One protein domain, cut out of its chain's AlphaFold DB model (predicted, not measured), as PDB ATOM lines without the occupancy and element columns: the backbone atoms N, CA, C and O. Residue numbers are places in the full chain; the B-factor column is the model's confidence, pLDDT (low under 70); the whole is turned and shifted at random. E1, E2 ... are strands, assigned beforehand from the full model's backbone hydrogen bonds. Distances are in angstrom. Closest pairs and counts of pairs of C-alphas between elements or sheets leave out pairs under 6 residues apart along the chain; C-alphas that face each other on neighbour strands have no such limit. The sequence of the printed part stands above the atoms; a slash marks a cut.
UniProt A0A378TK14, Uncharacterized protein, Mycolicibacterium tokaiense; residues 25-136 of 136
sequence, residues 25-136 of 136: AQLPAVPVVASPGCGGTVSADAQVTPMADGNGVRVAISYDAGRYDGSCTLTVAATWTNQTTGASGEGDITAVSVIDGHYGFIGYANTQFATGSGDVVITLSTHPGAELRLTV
ATOM      1  N   ALA A  25      37.635  22.642  36.736       97.25
ATOM      2  CA  ALA A  25      37.016  21.929  37.845       97.25
ATOM      3  C   ALA A  25      38.089  21.241  38.694       97.25
ATOM      4  O   ALA A  25      39.167  20.914  38.202       97.25
ATOM      5  N   GLN A  26      37.789  20.985  39.968       97.81
ATOM      6  CA  GLN A  26      38.715  20.315  40.879       97.81
ATOM      7  C   GLN A  26      37.983  19.390  41.848       97.81
ATOM      8  O   GLN A  26      36.906  19.714  42.348       97.81
ATOM      9  N   LEU A  27      38.621  18.264  42.161       98.06
ATOM     10  CA  LEU A  27      38.252  17.369  43.245       98.06
ATOM     11  C   LEU A  27      39.240  17.504  44.413       98.06
ATOM     12  O   LEU A  27      40.453  17.634  44.204       98.06
ATOM     13  N   PRO A  28      38.742  17.463  45.660       97.19
ATOM     14  CA  PRO A  28      39.591  17.559  46.838       97.19
ATOM     15  C   PRO A  28      40.511  16.339  46.969       97.19
ATOM     16  O   PRO A  28      40.305  15.297  46.341       97.19
ATOM     17  N   ALA A  29      41.525  16.470  47.823       96.62
ATOM     18  CA  ALA A  29      42.405  15.363  48.160       96.62
ATOM     19  C   ALA A  29      41.637  14.252  48.898       96.62
ATOM     20  O   ALA A  29      40.910  14.526  49.856       96.62
ATOM     21  N   VAL A  30      41.823  13.001  48.475       98.00
ATOM     22  CA  VAL A  30      41.244  11.801  49.100       98.00
ATOM     23  C   VAL A  30      42.339  10.791  49.440       98.00
ATOM     24  O   VAL A  30      43.359  10.758  48.748       98.00
ATOM     25  N   PRO A  31      42.177   9.973  50.494       96.75
ATOM     26  CA  PRO A  31      43.176   8.980  50.860       96.75
ATOM     27  C   PRO A  31      43.271   7.870  49.810       96.75
ATOM     28  O   PRO A  31      42.256   7.367  49.330       96.75
ATOM     29  N   VAL A  32      44.494   7.445  49.501       95.75
ATOM     30  CA  VAL A  32      44.778   6.341  48.576       95.75
ATOM     31  C   VAL A  32      45.893   5.452  49.102       95.75
ATOM     32  O   VAL A  32      46.724   5.868  49.910       95.75
ATOM     33  N   VAL A  33      45.920   4.215  48.615       94.25
ATOM     34  CA  VAL A  33      47.023   3.277  48.828       94.25
ATOM     35  C   VAL A  33      47.461   2.778  47.464       94.25
ATOM     36  O   VAL A  33      46.787   1.953  46.858       94.25
ATOM     37  N   ALA A  34      48.577   3.312  46.972       91.06
ATOM     38  CA  ALA A  34      49.108   2.965  45.661       91.06
ATOM     39  C   ALA A  34      49.749   1.566  45.668       91.06
ATOM     40  O   ALA A  34      49.591   0.779  44.738       91.06
ATOM     41  N   SER A  35      50.455   1.241  46.755       90.56
ATOM     42  CA  SER A  35      51.084  -0.059  46.999       90.56
ATOM     43  C   SER A  35      51.387  -0.234  48.500       90.56
ATOM     44  O   SER A  35      51.249   0.727  49.270       90.56
ATOM     45  N   PRO A  36      51.773  -1.439  48.974       91.56
ATOM     46  CA  PRO A  36      52.120  -1.651  50.378       91.56
ATOM     47  C   PRO A  36      53.215  -0.682  50.856       91.56
ATOM     48  O   PRO A  36      54.334  -0.697  50.355       91.56
ATOM     49  N   GLY A  37      52.890   0.167  51.837       88.50
ATOM     50  CA  GLY A  37      53.809   1.189  52.359       88.50
ATOM     51  C   GLY A  37      53.862   2.501  51.561       88.50
ATOM     52  O   GLY A  37      54.623   3.393  51.944       88.50
ATOM     53  N   CYS A  38      53.042   2.632  50.514       90.25
ATOM     54  CA  CYS A  38      52.814   3.840  49.714       90.25
ATOM     55  C   CYS A  38      51.349   4.287  49.852       90.25
ATOM     56  O   CYS A  38      50.576   4.279  48.891       90.25
ATOM     57  N   GLY A  39      50.948   4.591  51.088       91.12
ATOM     58  CA  GLY A  39      49.702   5.301  51.371       91.12
ATOM     59  C   GLY A  39      49.895   6.803  51.197       91.12
ATOM     60  O   GLY A  39      51.022   7.282  51.251       91.12
ATOM     61  N   GLY A  40      48.813   7.544  50.998       91.94
ATOM     62  CA  GLY A  40      48.911   8.968  50.727       91.94
ATOM     63  C   GLY A  40      47.570   9.628  50.480       91.94
ATOM     64  O   GLY A  40      46.519   9.091  50.837       91.94
ATOM     65  N   THR A  41      47.611  10.780  49.825       94.69
ATOM     66  CA  THR A  41      46.427  11.473  49.327       94.69
ATOM     67  C   THR A  41      46.562  11.788  47.846       94.69
ATOM     68  O   THR A  41      47.668  11.982  47.352       94.69
ATOM     69  N   VAL A  42      45.445  11.834  47.126       96.12
ATOM     70  CA  VAL A  42      45.409  12.283  45.733       96.12
ATOM     71  C   VAL A  42      44.304  13.307  45.537       96.12
ATOM     72  O   VAL A  42      43.159  13.073  45.924       96.12
ATOM     73  N   SER A  43      44.633  14.446  44.943       97.19
ATOM     74  CA  SER A  43      43.656  15.401  44.407       97.19
ATOM     75  C   SER A  43      43.694  15.380  42.887       97.19
ATOM     76  O   SER A  43      44.651  14.877  42.298       97.19
ATOM     77  N   ALA A  44      42.680  15.957  42.251       97.94
ATOM     78  CA  ALA A  44      42.636  16.043  40.801       97.94
ATOM     79  C   ALA A  44      41.996  17.341  40.325       97.94
ATOM     80  O   ALA A  44      41.119  17.881  40.997       97.94
ATOM     81  N   ASP A  45      42.401  17.800  39.151       97.94
ATOM     82  CA  ASP A  45      41.800  18.934  38.462       97.94
ATOM     83  C   ASP A  45      41.618  18.639  36.975       97.94
ATOM     84  O   ASP A  45      42.243  17.741  36.405       97.94
ATOM     85  N   ALA A  46      40.710  19.383  36.359       98.00
ATOM     86  CA  ALA A  46      40.505  19.374  34.928       98.00
ATOM     87  C   ALA A  46      40.391  20.803  34.405       98.00
ATOM     88  O   ALA A  46      39.834  21.679  35.067       98.00
ATOM     89  N   GLN A  47      40.921  21.021  33.205       97.69
ATOM     90  CA  GLN A  47      41.006  22.330  32.567       97.69
ATOM     91  C   GLN A  47      40.741  22.208  31.071       97.69
ATOM     92  O   GLN A  47      41.250  21.290  30.425       97.69
ATOM     93  N   VAL A  48      40.007  23.161  30.501       96.81
ATOM     94  CA  VAL A  48      39.915  23.294  29.042       96.81
ATOM     95  C   VAL A  48      41.305  23.610  28.491       96.81
ATOM     96  O   VAL A  48      41.982  24.518  28.974       96.81
ATOM     97  N   THR A  49      41.739  22.859  27.480       95.00
ATOM     98  CA  THR A  49      43.055  23.022  26.851       95.00
ATOM     99  C   THR A  49      42.936  23.042  25.323       95.00
ATOM    100  O   THR A  49      42.159  22.262  24.765       95.00
ATOM    101  N   PRO A  50      43.703  23.892  24.617       92.56
ATOM    102  CA  PRO A  50      43.815  23.822  23.162       92.56
ATOM    103  C   PRO A  50      44.447  22.501  22.702       92.56
ATOM    104  O   PRO A  50      45.378  22.001  23.333       92.56
ATOM    105  N   MET A  51      43.977  21.972  21.573       87.38
ATOM    106  CA  MET A  51      44.442  20.745  20.919       87.38
ATOM    107  C   MET A  51      44.606  20.974  19.405       87.38
ATOM    108  O   MET A  51      44.151  21.982  18.866       87.38
ATOM    109  N   ALA A  52      45.248  20.037  18.695       83.56
ATOM    110  CA  ALA A  52      45.472  20.161  17.248       83.56
ATOM    111  C   ALA A  52      44.161  20.270  16.440       83.56
ATOM    112  O   ALA A  52      44.098  21.040  15.484       83.56
ATOM    113  N   ASP A  53      43.117  19.553  16.865       83.56
ATOM    114  CA  ASP A  53      41.827  19.459  16.169       83.56
ATOM    115  C   ASP A  53      40.691  20.246  16.862       83.56
ATOM    116  O   ASP A  53      39.513  19.997  16.606       83.56
ATOM    117  N   GLY A  54      41.013  21.190  17.757       87.25
ATOM    118  CA  GLY A  54      40.026  22.008  18.479       87.25
ATOM    119  C   GLY A  54      40.358  22.190  19.959       87.25
ATOM    120  O   GLY A  54      41.524  22.230  20.333       87.25
ATOM    121  N   ASN A  55      39.339  22.299  20.812       90.62
ATOM    122  CA  ASN A  55      39.511  22.280  22.267       90.62
ATOM    123  C   ASN A  55      39.317  20.861  22.816       90.62
ATOM    124  O   ASN A  55      38.579  20.044  22.258       90.62
ATOM    125  N   GLY A  56      39.965  20.591  23.940       94.88
ATOM    126  CA  GLY A  56      39.790  19.376  24.717       94.88
ATOM    127  C   GLY A  56      39.891  19.659  26.206       94.88
ATOM    128  O   GLY A  56      39.854  20.811  26.645       94.88
ATOM    129  N   VAL A  57      40.066  18.598  26.984       97.31
ATOM    130  CA  VAL A  57      40.245  18.696  28.433       97.31
ATOM    131  C   VAL A  57      41.574  18.083  28.825       97.31
ATOM    132  O   VAL A  57      41.886  16.949  28.466       97.31
ATOM    133  N   ARG A  58      42.345  18.829  29.609       97.62
ATOM    134  CA  ARG A  58      43.476  18.314  30.366       97.62
ATOM    135  C   ARG A  58      42.980  17.862  31.726       97.62
ATOM    136  O   ARG A  58      42.332  18.642  32.411       97.62
ATOM    137  N   VAL A  59      43.320  16.644  32.123       98.19
ATOM    138  CA  VAL A  59      43.012  16.099  33.448       98.19
ATOM    139  C   VAL A  59      44.321  15.811  34.156       98.19
ATOM    140  O   VAL A  59      45.202  15.166  33.583       98.19
ATOM    141  N   ALA A  60      44.458  16.297  35.380       97.25
ATOM    142  CA  ALA A  60      45.658  16.171  36.182       97.25
ATOM    143  C   ALA A  60      45.365  15.568  37.554       97.25
ATOM    144  O   ALA A  60      44.277  15.732  38.104       97.25
ATOM    145  N   ILE A  61      46.362  14.878  38.105       96.62
ATOM    146  CA  ILE A  61      46.351  14.370  39.474       96.62
ATOM    147  C   ILE A  61      47.594  14.849  40.217       96.62
ATOM    148  O   ILE A  61      48.673  14.959  39.629       96.62
ATOM    149  N   SER A  62      47.433  15.051  41.520       94.00
ATOM    150  CA  SER A  62      48.511  15.349  42.462       94.00
ATOM    151  C   SER A  62      48.475  14.312  43.578       94.00
ATOM    152  O   SER A  62      47.579  14.348  44.418       94.00
ATOM    153  N   TYR A  63      49.413  13.366  43.559       92.62
ATOM    154  CA  TYR A  63      49.533  12.252  44.496       92.62
ATOM    155  C   TYR A  63      50.647  12.483  45.517       92.62
ATOM    156  O   TYR A  63      51.820  12.371  45.181       92.62
ATOM    157  N   ASP A  64      50.284  12.719  46.774       90.00
ATOM    158  CA  ASP A  64      51.214  12.833  47.893       90.00
ATOM    159  C   ASP A  64      51.293  11.532  48.699       90.00
ATOM    160  O   ASP A  64      50.342  11.195  49.399       90.00
ATOM    161  N   ALA A  65      52.412  10.797  48.634       88.06
ATOM    162  CA  ALA A  65      52.596   9.558  49.403       88.06
ATOM    163  C   ALA A  65      53.041   9.781  50.868       88.06
ATOM    164  O   ALA A  65      53.425   8.832  51.552       88.06
ATOM    165  N   GLY A  66      53.147  11.028  51.342       82.88
ATOM    166  CA  GLY A  66      53.768  11.393  52.623       82.88
ATOM    167  C   GLY A  66      55.257  11.037  52.735       82.88
ATOM    168  O   GLY A  66      55.890  11.278  53.764       82.88
ATOM    169  N   ARG A  67      55.825  10.442  51.682       78.56
ATOM    170  CA  ARG A  67      57.204   9.980  51.576       78.56
ATOM    171  C   ARG A  67      57.710  10.174  50.156       78.56
ATOM    172  O   ARG A  67      56.974  10.043  49.178       78.56
ATOM    173  N   TYR A  68      59.000  10.440  50.066       75.38
ATOM    174  CA  TYR A  68      59.686  10.676  48.809       75.38
ATOM    175  C   TYR A  68      60.380   9.396  48.382       75.38
ATOM    176  O   TYR A  68      61.495   9.108  48.813       75.38
ATOM    177  N   ASP A  69      59.677   8.599  47.591       73.88
ATOM    178  CA  ASP A  69      60.132   7.285  47.179       73.88
ATOM    179  C   ASP A  69      59.689   7.028  45.740       73.88
ATOM    180  O   ASP A  69      58.495   6.976  45.441       73.88
ATOM    181  N   GLY A  70      60.662   6.864  44.844       78.69
ATOM    182  CA  GLY A  70      60.407   6.617  43.428       78.69
ATOM    183  C   GLY A  70      59.695   5.298  43.142       78.69
ATOM    184  O   GLY A  70      59.229   5.112  42.022       78.69
ATOM    185  N   SER A  71      59.566   4.403  44.128       85.00
ATOM    186  CA  SER A  71      58.723   3.212  44.002       85.00
ATOM    187  C   SER A  71      57.240   3.469  44.290       85.00
ATOM    188  O   SER A  71      56.413   2.593  44.039       85.00
ATOM    189  N   CYS A  72      56.875   4.625  44.858       89.56
ATOM    190  CA  CYS A  72      55.483   4.971  45.128       89.56
ATOM    191  C   CYS A  72      54.831   5.574  43.879       89.56
ATOM    192  O   CYS A  72      54.842   6.790  43.674       89.56
ATOM    193  N   THR A  73      54.237   4.703  43.066       92.25
ATOM    194  CA  THR A  73      53.553   5.043  41.813       92.25
ATOM    195  C   THR A  73      52.055   4.796  41.930       92.25
ATOM    196  O   THR A  73      51.648   3.683  42.249       92.25
ATOM    197  N   LEU A  74      51.243   5.812  41.641       94.69
ATOM    198  CA  LEU A  74      49.785   5.731  41.593       94.69
ATOM    199  C   LEU A  74      49.310   5.872  40.145       94.69
ATOM    200  O   LEU A  74      49.608   6.875  39.498       94.69
ATOM    201  N   THR A  75      48.524   4.907  39.670       96.62
ATOM    202  CA  THR A  75      47.816   4.988  38.385       96.62
ATOM    203  C   THR A  75      46.331   5.217  38.636       96.62
ATOM    204  O   THR A  75      45.708   4.485  39.403       96.62
ATOM    205  N   VAL A  76      45.773   6.241  37.995       97.94
ATOM    206  CA  VAL A  76      44.370   6.642  38.104       97.94
ATOM    207  C   VAL A  76      43.728   6.558  36.729       97.94
ATOM    208  O   VAL A  76      44.116   7.291  35.821       97.94
ATOM    209  N   ALA A  77      42.716   5.703  36.595       98.44
ATOM    210  CA  ALA A  77      41.862   5.690  35.416       98.44
ATOM    211  C   ALA A  77      40.947   6.920  35.421       98.44
ATOM    212  O   ALA A  77      40.269   7.186  36.425       98.44
ATOM    213  N   ALA A  78      40.930   7.640  34.303       98.56
ATOM    214  CA  ALA A  78      40.036   8.745  34.006       98.56
ATOM    215  C   ALA A  78      39.104   8.350  32.861       98.56
ATOM    216  O   ALA A  78      39.556   7.899  31.810       98.56
ATOM    217  N   THR A  79      37.805   8.553  33.044       98.62
ATOM    218  CA  THR A  79      36.806   8.373  31.985       98.62
ATOM    219  C   THR A  79      36.098   9.690  31.747       98.62
ATOM    220  O   THR A  79      35.889  10.458  32.686       98.62
ATOM    221  N   TRP A  80      35.739   9.973  30.498       98.50
ATOM    222  CA  TRP A  80      35.035  11.196  30.139       98.50
ATOM    223  C   TRP A  80      33.852  10.920  29.220       98.50
ATOM    224  O   TRP A  80      33.820   9.949  28.460       98.50
ATOM    225  N   THR A  81      32.857  11.797  29.284       98.56
ATOM    226  CA  THR A  81      31.701  11.804  28.387       98.56
ATOM    227  C   THR A  81      31.352  13.241  28.033       98.56
ATOM    228  O   THR A  81      31.179  14.077  28.916       98.56
ATOM    229  N   ASN A  82      31.230  13.520  26.739       97.69
ATOM    230  CA  ASN A  82      30.645  14.747  26.225       97.69
ATOM    231  C   ASN A  82      29.122  14.555  26.173       97.69
ATOM    232  O   ASN A  82      28.601  13.823  25.332       97.69
ATOM    233  N   GLN A  83      28.405  15.191  27.094       97.75
ATOM    234  CA  GLN A  83      26.952  15.064  27.233       97.75
ATOM    235  C   GLN A  83      26.194  15.733  26.081       97.75
ATOM    236  O   GLN A  83      25.049  15.375  25.814       97.75
ATOM    237  N   THR A  84      26.829  16.674  25.377       96.50
ATOM    238  CA  THR A  84      26.244  17.355  24.218       96.50
ATOM    239  C   THR A  84      26.257  16.468  22.973       96.50
ATOM    240  O   THR A  84      25.272  16.429  22.238       96.50
ATOM    241  N   THR A  85      27.360  15.758  22.715       96.31
ATOM    242  CA  THR A  85      27.541  14.951  21.489       96.31
ATOM    243  C   THR A  85      27.320  13.453  21.695       96.31
ATOM    244  O   THR A  85      27.117  12.726  20.724       96.31
ATOM    245  N   GLY A  86      27.369  12.979  22.941       97.44
ATOM    246  CA  GLY A  86      27.357  11.558  23.292       97.44
ATOM    247  C   GLY A  86      28.707  10.853  23.112       97.44
ATOM    248  O   GLY A  86      28.784   9.648  23.340       97.44
ATOM    249  N   ALA A  87      29.764  11.566  22.708       97.50
ATOM    250  CA  ALA A  87      31.108  11.000  22.610       97.50
ATOM    251  C   ALA A  87      31.682  10.683  24.000       97.50
ATOM    252  O   ALA A  87      31.388  11.369  24.978       97.50
ATOM    253  N   SER A  88      32.538   9.669  24.090       98.19
ATOM    254  CA  SER A  88      33.165   9.250  25.344       98.19
ATOM    255  C   SER A  88      34.544   8.652  25.106       98.19
ATOM    256  O   SER A  88      34.856   8.207  24.000       98.19
ATOM    257  N   GLY A  89      35.341   8.568  26.164       98.19
ATOM    258  CA  GLY A  89      36.636   7.905  26.133       98.19
ATOM    259  C   GLY A  89      37.220   7.722  27.526       98.19
ATOM    260  O   GLY A  89      36.613   8.086  28.532       98.19
ATOM    261  N   GLU A  90      38.415   7.152  27.569       98.25
ATOM    262  CA  GLU A  90      39.132   6.863  28.806       98.25
ATOM    263  C   GLU A  90      40.643   6.983  28.613       98.25
ATOM    264  O   GLU A  90      41.145   7.014  27.486       98.25
ATOM    265  N   GLY A  91      41.369   7.063  29.723       97.81
ATOM    266  CA  GLY A  91      42.820   7.005  29.747       97.81
ATOM    267  C   GLY A  91      43.358   6.963  31.170       97.81
ATOM    268  O   GLY A  91      42.689   7.377  32.114       97.81
ATOM    269  N   ASP A  92      44.585   6.484  31.313       97.88
ATOM    270  CA  ASP A  92      45.259   6.396  32.603       97.88
ATOM    271  C   ASP A  92      46.189   7.586  32.840       97.88
ATOM    272  O   ASP A  92      46.854   8.089  31.932       97.88
ATOM    273  N   ILE A  93      46.280   8.004  34.101       96.94
ATOM    274  CA  ILE A  93      47.204   9.029  34.576       96.94
ATOM    275  C   ILE A  93      48.087   8.390  35.644       96.94
ATOM    276  O   ILE A  93      47.587   7.942  36.673       96.94
ATOM    277  N   THR A  94      49.398   8.332  35.411       95.19
ATOM    278  CA  THR A  94      50.346   7.712  36.350       95.19
ATOM    279  C   THR A  94      51.269   8.757  36.961       95.19
ATOM    280  O   THR A  94      52.094   9.337  36.258       95.19
ATOM    281  N   ALA A  95      51.138   8.976  38.268       91.94
ATOM    282  CA  ALA A  95      51.964   9.886  39.055       91.94
ATOM    283  C   ALA A  95      52.933   9.116  39.959       91.94
ATOM    284  O   ALA A  95      52.598   8.055  40.489       91.94
ATOM    285  N   VAL A  96      54.131   9.662  40.177       88.81
ATOM    286  CA  VAL A  96      55.157   9.059  41.043       88.81
ATOM    287  C   VAL A  96      55.562  10.052  42.124       88.81
ATOM    288  O   VAL A  96      55.928  11.176  41.820       88.81
ATOM    289  N   SER A  97      55.546   9.643  43.391       80.56
ATOM    290  CA  SER A  97      55.897  10.512  44.524       80.56
ATOM    291  C   SER A  97      57.422  10.687  44.669       80.56
ATOM    292  O   SER A  97      58.042  10.124  45.575       80.56
ATOM    293  N   VAL A  98      58.049  11.453  43.764       77.94
ATOM    294  CA  VAL A  98      59.497  11.771  43.766       77.94
ATOM    295  C   VAL A  98      59.794  13.235  44.101       77.94
ATOM    296  O   VAL A  98      58.935  14.106  43.986       77.94
ATOM    297  N   ILE A  99      61.035  13.515  44.514       65.44
ATOM    298  CA  ILE A  99      61.564  14.879  44.666       65.44
ATOM    299  C   ILE A  99      61.917  15.440  43.285       65.44
ATOM    300  O   ILE A  99      62.734  14.844  42.584       65.44
ATOM    301  N   ASP A 100      61.384  16.617  42.942       62.59
ATOM    302  CA  ASP A 100      62.042  17.496  41.975       62.59
ATOM    303  C   ASP A 100      63.114  18.296  42.693       62.59
ATOM    304  O   ASP A 100      62.832  18.971  43.685       62.59
ATOM    305  N   GLY A 101      64.340  18.250  42.180       52.00
ATOM    306  CA  GLY A 101      65.453  19.009  42.742       52.00
ATOM    307  C   GLY A 101      65.291  20.533  42.648       52.00
ATOM    308  O   GLY A 101      66.031  21.234  43.335       52.00
ATOM    309  N   HIS A 102      64.354  21.057  41.843       58.50
ATOM    310  CA  HIS A 102      64.117  22.497  41.687       58.50
ATOM    311  C   HIS A 102      62.818  22.991  42.333       58.50
ATOM    312  O   HIS A 102      62.815  24.092  42.884       58.50
ATOM    313  N   TYR A 103      61.735  22.212  42.287       55.25
ATOM    314  CA  TYR A 103      60.408  22.658  42.739       55.25
ATOM    315  C   TYR A 103      59.884  21.956  44.002       55.25
ATOM    316  O   TYR A 103      58.840  22.348  44.526       55.25
ATOM    317  N   GLY A 104      60.594  20.947  44.526       59.84
ATOM    318  CA  GLY A 104      59.992  20.002  45.470       59.84
ATOM    319  C   GLY A 104      58.927  19.129  44.783       59.84
ATOM    320  O   GLY A 104      58.654  19.294  43.604       59.84
ATOM    321  N   PHE A 105      58.404  18.137  45.505       54.31
ATOM    322  CA  PHE A 105      57.267  17.249  45.178       54.31
ATOM    323  C   PHE A 105      56.799  17.100  43.693       54.31
ATOM    324  O   PHE A 105      56.159  18.000  43.156       54.31
ATOM    325  N   ILE A 106      56.968  15.918  43.063       64.94
ATOM    326  CA  ILE A 106      56.447  15.584  41.703       64.94
ATOM    327  C   ILE A 106      55.448  14.425  41.685       64.94
ATOM    328  O   ILE A 106      55.419  13.629  40.752       64.94
ATOM    329  N   GLY A 107      54.532  14.346  42.643       81.25
ATOM    330  CA  GLY A 107      53.342  13.499  42.479       81.25
ATOM    331  C   GLY A 107      52.381  13.973  41.384       81.25
ATOM    332  O   GLY A 107      51.194  13.698  41.476       81.25
ATOM    333  N   TYR A 108      52.848  14.736  40.398       89.06
ATOM    334  CA  TYR A 108      52.024  15.390  39.403       89.06
ATOM    335  C   TYR A 108      52.085  14.647  38.075       89.06
ATOM    336  O   TYR A 108      53.157  14.463  37.500       89.06
ATOM    337  N   ALA A 109      50.926  14.281  37.546       93.50
ATOM    338  CA  ALA A 109      50.804  13.754  36.197       93.50
ATOM    339  C   ALA A 109      49.511  14.249  35.561       93.50
ATOM    340  O   ALA A 109      48.555  14.597  36.249       93.50
ATOM    341  N   ASN A 110      49.487  14.309  34.234       95.44
ATOM    342  CA  ASN A 110      48.301  14.714  33.497       95.44
ATOM    343  C   ASN A 110      48.189  13.959  32.178       95.44
ATOM    344  O   ASN A 110      49.185  13.479  31.641       95.44
ATOM    345  N   THR A 111      46.970  13.915  31.664       96.12
ATOM    346  CA  THR A 111      46.642  13.472  30.312       96.12
ATOM    347  C   THR A 111      45.735  14.505  29.646       96.12
ATOM    348  O   THR A 111      45.204  15.400  30.308       96.12
ATOM    349  N   GLN A 112      45.575  14.405  28.330       96.94
ATOM    350  CA  GLN A 112      44.708  15.276  27.544       96.94
ATOM    351  C   GLN A 112      43.750  14.436  26.706       96.94
ATOM    352  O   GLN A 112      44.141  13.425  26.125       96.94
ATOM    353  N   PHE A 113      42.501  14.881  26.628       96.75
ATOM    354  CA  PHE A 113      41.438  14.215  25.892       96.75
ATOM    355  C   PHE A 113      40.861  15.136  24.818       96.75
ATOM    356  O   PHE A 113      40.497  16.281  25.094       96.75
ATOM    357  N   ALA A 114      40.722  14.607  23.599       96.25
ATOM    358  CA  ALA A 114      40.006  15.251  22.498       96.25
ATOM    359  C   ALA A 114      38.495  15.099  22.688       96.25
ATOM    360  O   ALA A 114      37.848  14.294  22.028       96.25
ATOM    361  N   THR A 115      37.937  15.849  23.632       95.56
ATOM    362  CA  THR A 115      36.519  15.742  24.005       95.56
ATOM    363  C   THR A 115      35.583  16.423  23.008       95.56
ATOM    364  O   THR A 115      34.381  16.144  23.001       95.56
ATOM    365  N   GLY A 116      36.126  17.331  22.187       93.19
ATOM    366  CA  GLY A 116      35.350  18.263  21.375       93.19
ATOM    367  C   GLY A 116      34.640  19.315  22.230       93.19
ATOM    368  O   GLY A 116      34.707  19.283  23.460       93.19
ATOM    369  N   SER A 117      33.950  20.241  21.563       92.88
ATOM    370  CA  SER A 117      33.146  21.277  22.219       92.88
ATOM    371  C   SER A 117      31.917  20.696  22.919       92.88
ATOM    372  O   SER A 117      31.307  19.747  22.408       92.88
ATOM    373  N   GLY A 118      31.497  21.321  24.014       94.06
ATOM    374  CA  GLY A 118      30.272  20.975  24.737       94.06
ATOM    375  C   GLY A 118      30.496  20.688  26.218       94.06
ATOM    376  O   GLY A 118      31.566  20.950  26.766       94.06
ATOM    377  N   ASP A 119      29.465  20.149  26.860       96.88
ATOM    378  CA  ASP A 119      29.491  19.835  28.287       96.88
ATOM    379  C   ASP A 119      30.165  18.484  28.512       96.88
ATOM    380  O   ASP A 119      29.683  17.441  28.064       96.88
ATOM    381  N   VAL A 120      31.293  18.498  29.214       97.88
ATOM    382  CA  VAL A 120      32.113  17.320  29.480       97.88
ATOM    383  C   VAL A 120      32.060  16.978  30.960       97.88
ATOM    384  O   VAL A 120      32.305  17.817  31.825       97.88
ATOM    385  N   VAL A 121      31.785  15.708  31.242       98.25
ATOM    386  CA  VAL A 121      31.883  15.116  32.576       98.25
ATOM    387  C   VAL A 121      33.063  14.160  32.593       98.25
ATOM    388  O   VAL A 121      33.171  13.309  31.710       98.25
ATOM    389  N   ILE A 122      33.928  14.285  33.594       98.56
ATOM    390  CA  ILE A 122      35.052  13.384  33.843       98.56
ATOM    391  C   ILE A 122      34.871  12.728  35.210       98.56
ATOM    392  O   ILE A 122      34.536  13.397  36.189       98.56
ATOM    393  N   THR A 123      35.139  11.427  35.288       98.50
ATOM    394  CA  THR A 123      35.219  10.685  36.552       98.50
ATOM    395  C   THR A 123      36.584  10.033  36.705       98.50
ATOM    396  O   THR A 123      37.254   9.713  35.720       98.50
ATOM    397  N   LEU A 124      36.999   9.848  37.957       98.62
ATOM    398  CA  LEU A 124      38.295   9.285  38.311       98.62
ATOM    399  C   LEU A 124      38.104   8.094  39.241       98.62
ATOM    400  O   LEU A 124      37.339   8.164  40.202       98.62
ATOM    401  N   SER A 125      38.848   7.019  38.992       98.31
ATOM    402  CA  SER A 125      38.821   5.801  39.822       98.31
ATOM    403  C   SER A 125      39.134   6.048  41.305       98.31
ATOM    404  O   SER A 125      38.637   5.325  42.165       98.31
ATOM    405  N   THR A 126      39.906   7.089  41.624       97.88
ATOM    406  CA  THR A 126      40.235   7.490  43.002       97.88
ATOM    407  C   THR A 126      39.118   8.254  43.706       97.88
ATOM    408  O   THR A 126      39.128   8.348  44.929       97.88
ATOM    409  N   HIS A 127      38.143   8.777  42.960       98.19
ATOM    410  CA  HIS A 127      37.058   9.616  43.466       98.19
ATOM    411  C   HIS A 127      35.688   9.040  43.069       98.19
ATOM    412  O   HIS A 127      34.935   9.681  42.333       98.19
ATOM    413  N   PRO A 128      35.338   7.826  43.530       97.19
ATOM    414  CA  PRO A 128      34.094   7.178  43.136       97.19
ATOM    415  C   PRO A 128      32.877   8.033  43.514       97.19
ATOM    416  O   PRO A 128      32.705   8.418  44.671       97.19
ATOM    417  N   GLY A 129      32.024   8.315  42.528       96.62
ATOM    418  CA  GLY A 129      30.805   9.112  42.698       96.62
ATOM    419  C   GLY A 129      31.002  10.631  42.668       96.62
ATOM    420  O   GLY A 129      30.013  11.352  42.767       96.62
ATOM    421  N   ALA A 130      32.236  11.123  42.518       97.94
ATOM    422  CA  ALA A 130      32.507  12.535  42.268       97.94
ATOM    423  C   ALA A 130      32.845  12.777  40.790       97.94
ATOM    424  O   ALA A 130      33.339  11.892  40.090       97.94
ATOM    425  N   GLU A 131      32.581  13.994  40.324       98.19
ATOM    426  CA  GLU A 131      32.691  14.368  38.915       98.19
ATOM    427  C   GLU A 131      33.408  15.711  38.766       98.19
ATOM    428  O   GLU A 131      33.199  16.635  39.554       98.19
ATOM    429  N   LEU A 132      34.207  15.831  37.710       98.00
ATOM    430  CA  LEU A 132      34.694  17.102  37.184       98.00
ATOM    431  C   LEU A 132      33.800  17.477  36.000       98.00
ATOM    432  O   LEU A 132      33.629  16.673  35.083       98.00
ATOM    433  N   ARG A 133      33.211  18.672  36.023       97.88
ATOM    434  CA  ARG A 133      32.273  19.150  34.997       97.88
ATOM    435  C   ARG A 133      32.831  20.409  34.354       97.88
ATOM    436  O   ARG A 133      33.239  21.312  35.076       97.88
ATOM    437  N   LEU A 134      32.892  20.430  33.025       96.00
ATOM    438  CA  LEU A 134      33.434  21.547  32.256       96.00
ATOM    439  C   LEU A 134      32.581  21.844  31.027       96.00
ATOM    440  O   LEU A 134      31.974  20.937  30.461       96.00
ATOM    441  N   THR A 135      32.638  23.088  30.563       95.69
ATOM    442  CA  THR A 135      32.141  23.486  29.240       95.69
ATOM    443  C   THR A 135      33.339  23.837  28.351       95.69
ATOM    444  O   THR A 135      34.075  24.782  28.650       95.69
ATOM    445  N   VAL A 136      33.543  23.049  27.287       91.00
ATOM    446  CA  VAL A 136      34.701  23.076  26.361       91.00
ATOM    447  C   VAL A 136      34.411  23.849  25.077       91.00
ATOM    448  O   VAL A 136      33.316  23.631  24.504       91.00
TER     449      VAL A 136
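What this domain is: This is residues 25 to 136 of the 136 residues of an uncharacterized protein of Mycolicibacterium tokaiense (UniProt A0A378TK14). Two twisted four-strand sheets lie partly face to face in a small sandwich that curls toward a nearly closed barrel. Along one border the edge strands E5 and E6 run side by side; at the other border the start of E1 comes close to E8, while the far end of bent E1 reaches E4. The 112 printed residues hold no named helix and eight strands, E1 to E8 in chain order, in two antiparallel sheets, E1 - E2 - E3 - E6 and E5 - E4 - E7 - E8. The class is all strand. The whole is compact, with a radius of gyration of the C-alphas of 14.5 A and spans of 43 by 31 by 19 A.

Where its parts are: E1, residues 25 to 35, starts at C-alpha 25 (37.016, 21.929, 37.845), measures 27.7 A and bends by 65 degrees at residue 31. E2, residues 38 to 51, is the longest strand by residues at 14; it measures 34.4 A and bends by 71 degrees at residue 48. E3, residues 54 to 64, measures 32.8 A. E4, residues 73 to 82, measures 29.4 A, and E5, residues 88 to 96, 27.0 A. E6, residues 108 to 113, measures 17.2 A, and E7, residues 119 to 124, 17.0 A. E8, residues 132 to 135, measures 10.5 A and ends at C-alpha 135 (32.141, 23.486, 29.240).

How they stand to each other: E1, E2 and E3 form a meander, each strand the antiparallel neighbour of the one before. In the hairpin E1 and E2, N 32 and O 40 are 2.9 A apart; in the hairpin E2 and E3, N 45 and O 60 are 3.0 A apart. E6 is antiparallel to E3, with N 111 and O 59 at 2.9 A. In the other sheet, the hairpin E4 and E5 has N 76 and O 93 at 2.8 A. E7 is antiparallel to E4, with N 81 and O 121 at 2.9 A, and in the hairpin E7 and E8, N 120 and O 134 are 2.8 A apart. Between the sheets, the closest C-alphas of E5 and E6 are those of Ala 95 and Ala 109, 4.9 A. Those of E1 and E8 are Ala 25 and Leu 132, 5.4 A; those of E1 and E4 are Ala 34 and Leu 74, 5.0 A. E3 and E7 are near each other, with 8 pairs of C-alphas within 10 A. E1 and E5 are apart.

The domain as a whole: The two C-alphas farthest apart are those of Thr 85 and Gly 101, 43.7 A. The printed part has no cut, and its last residue, Val 136, is the chain's last. The link E5 to E6, 11 residues, is long. Mean pLDDT of the printed part is 91.4; residues 99 to 106 are under 70.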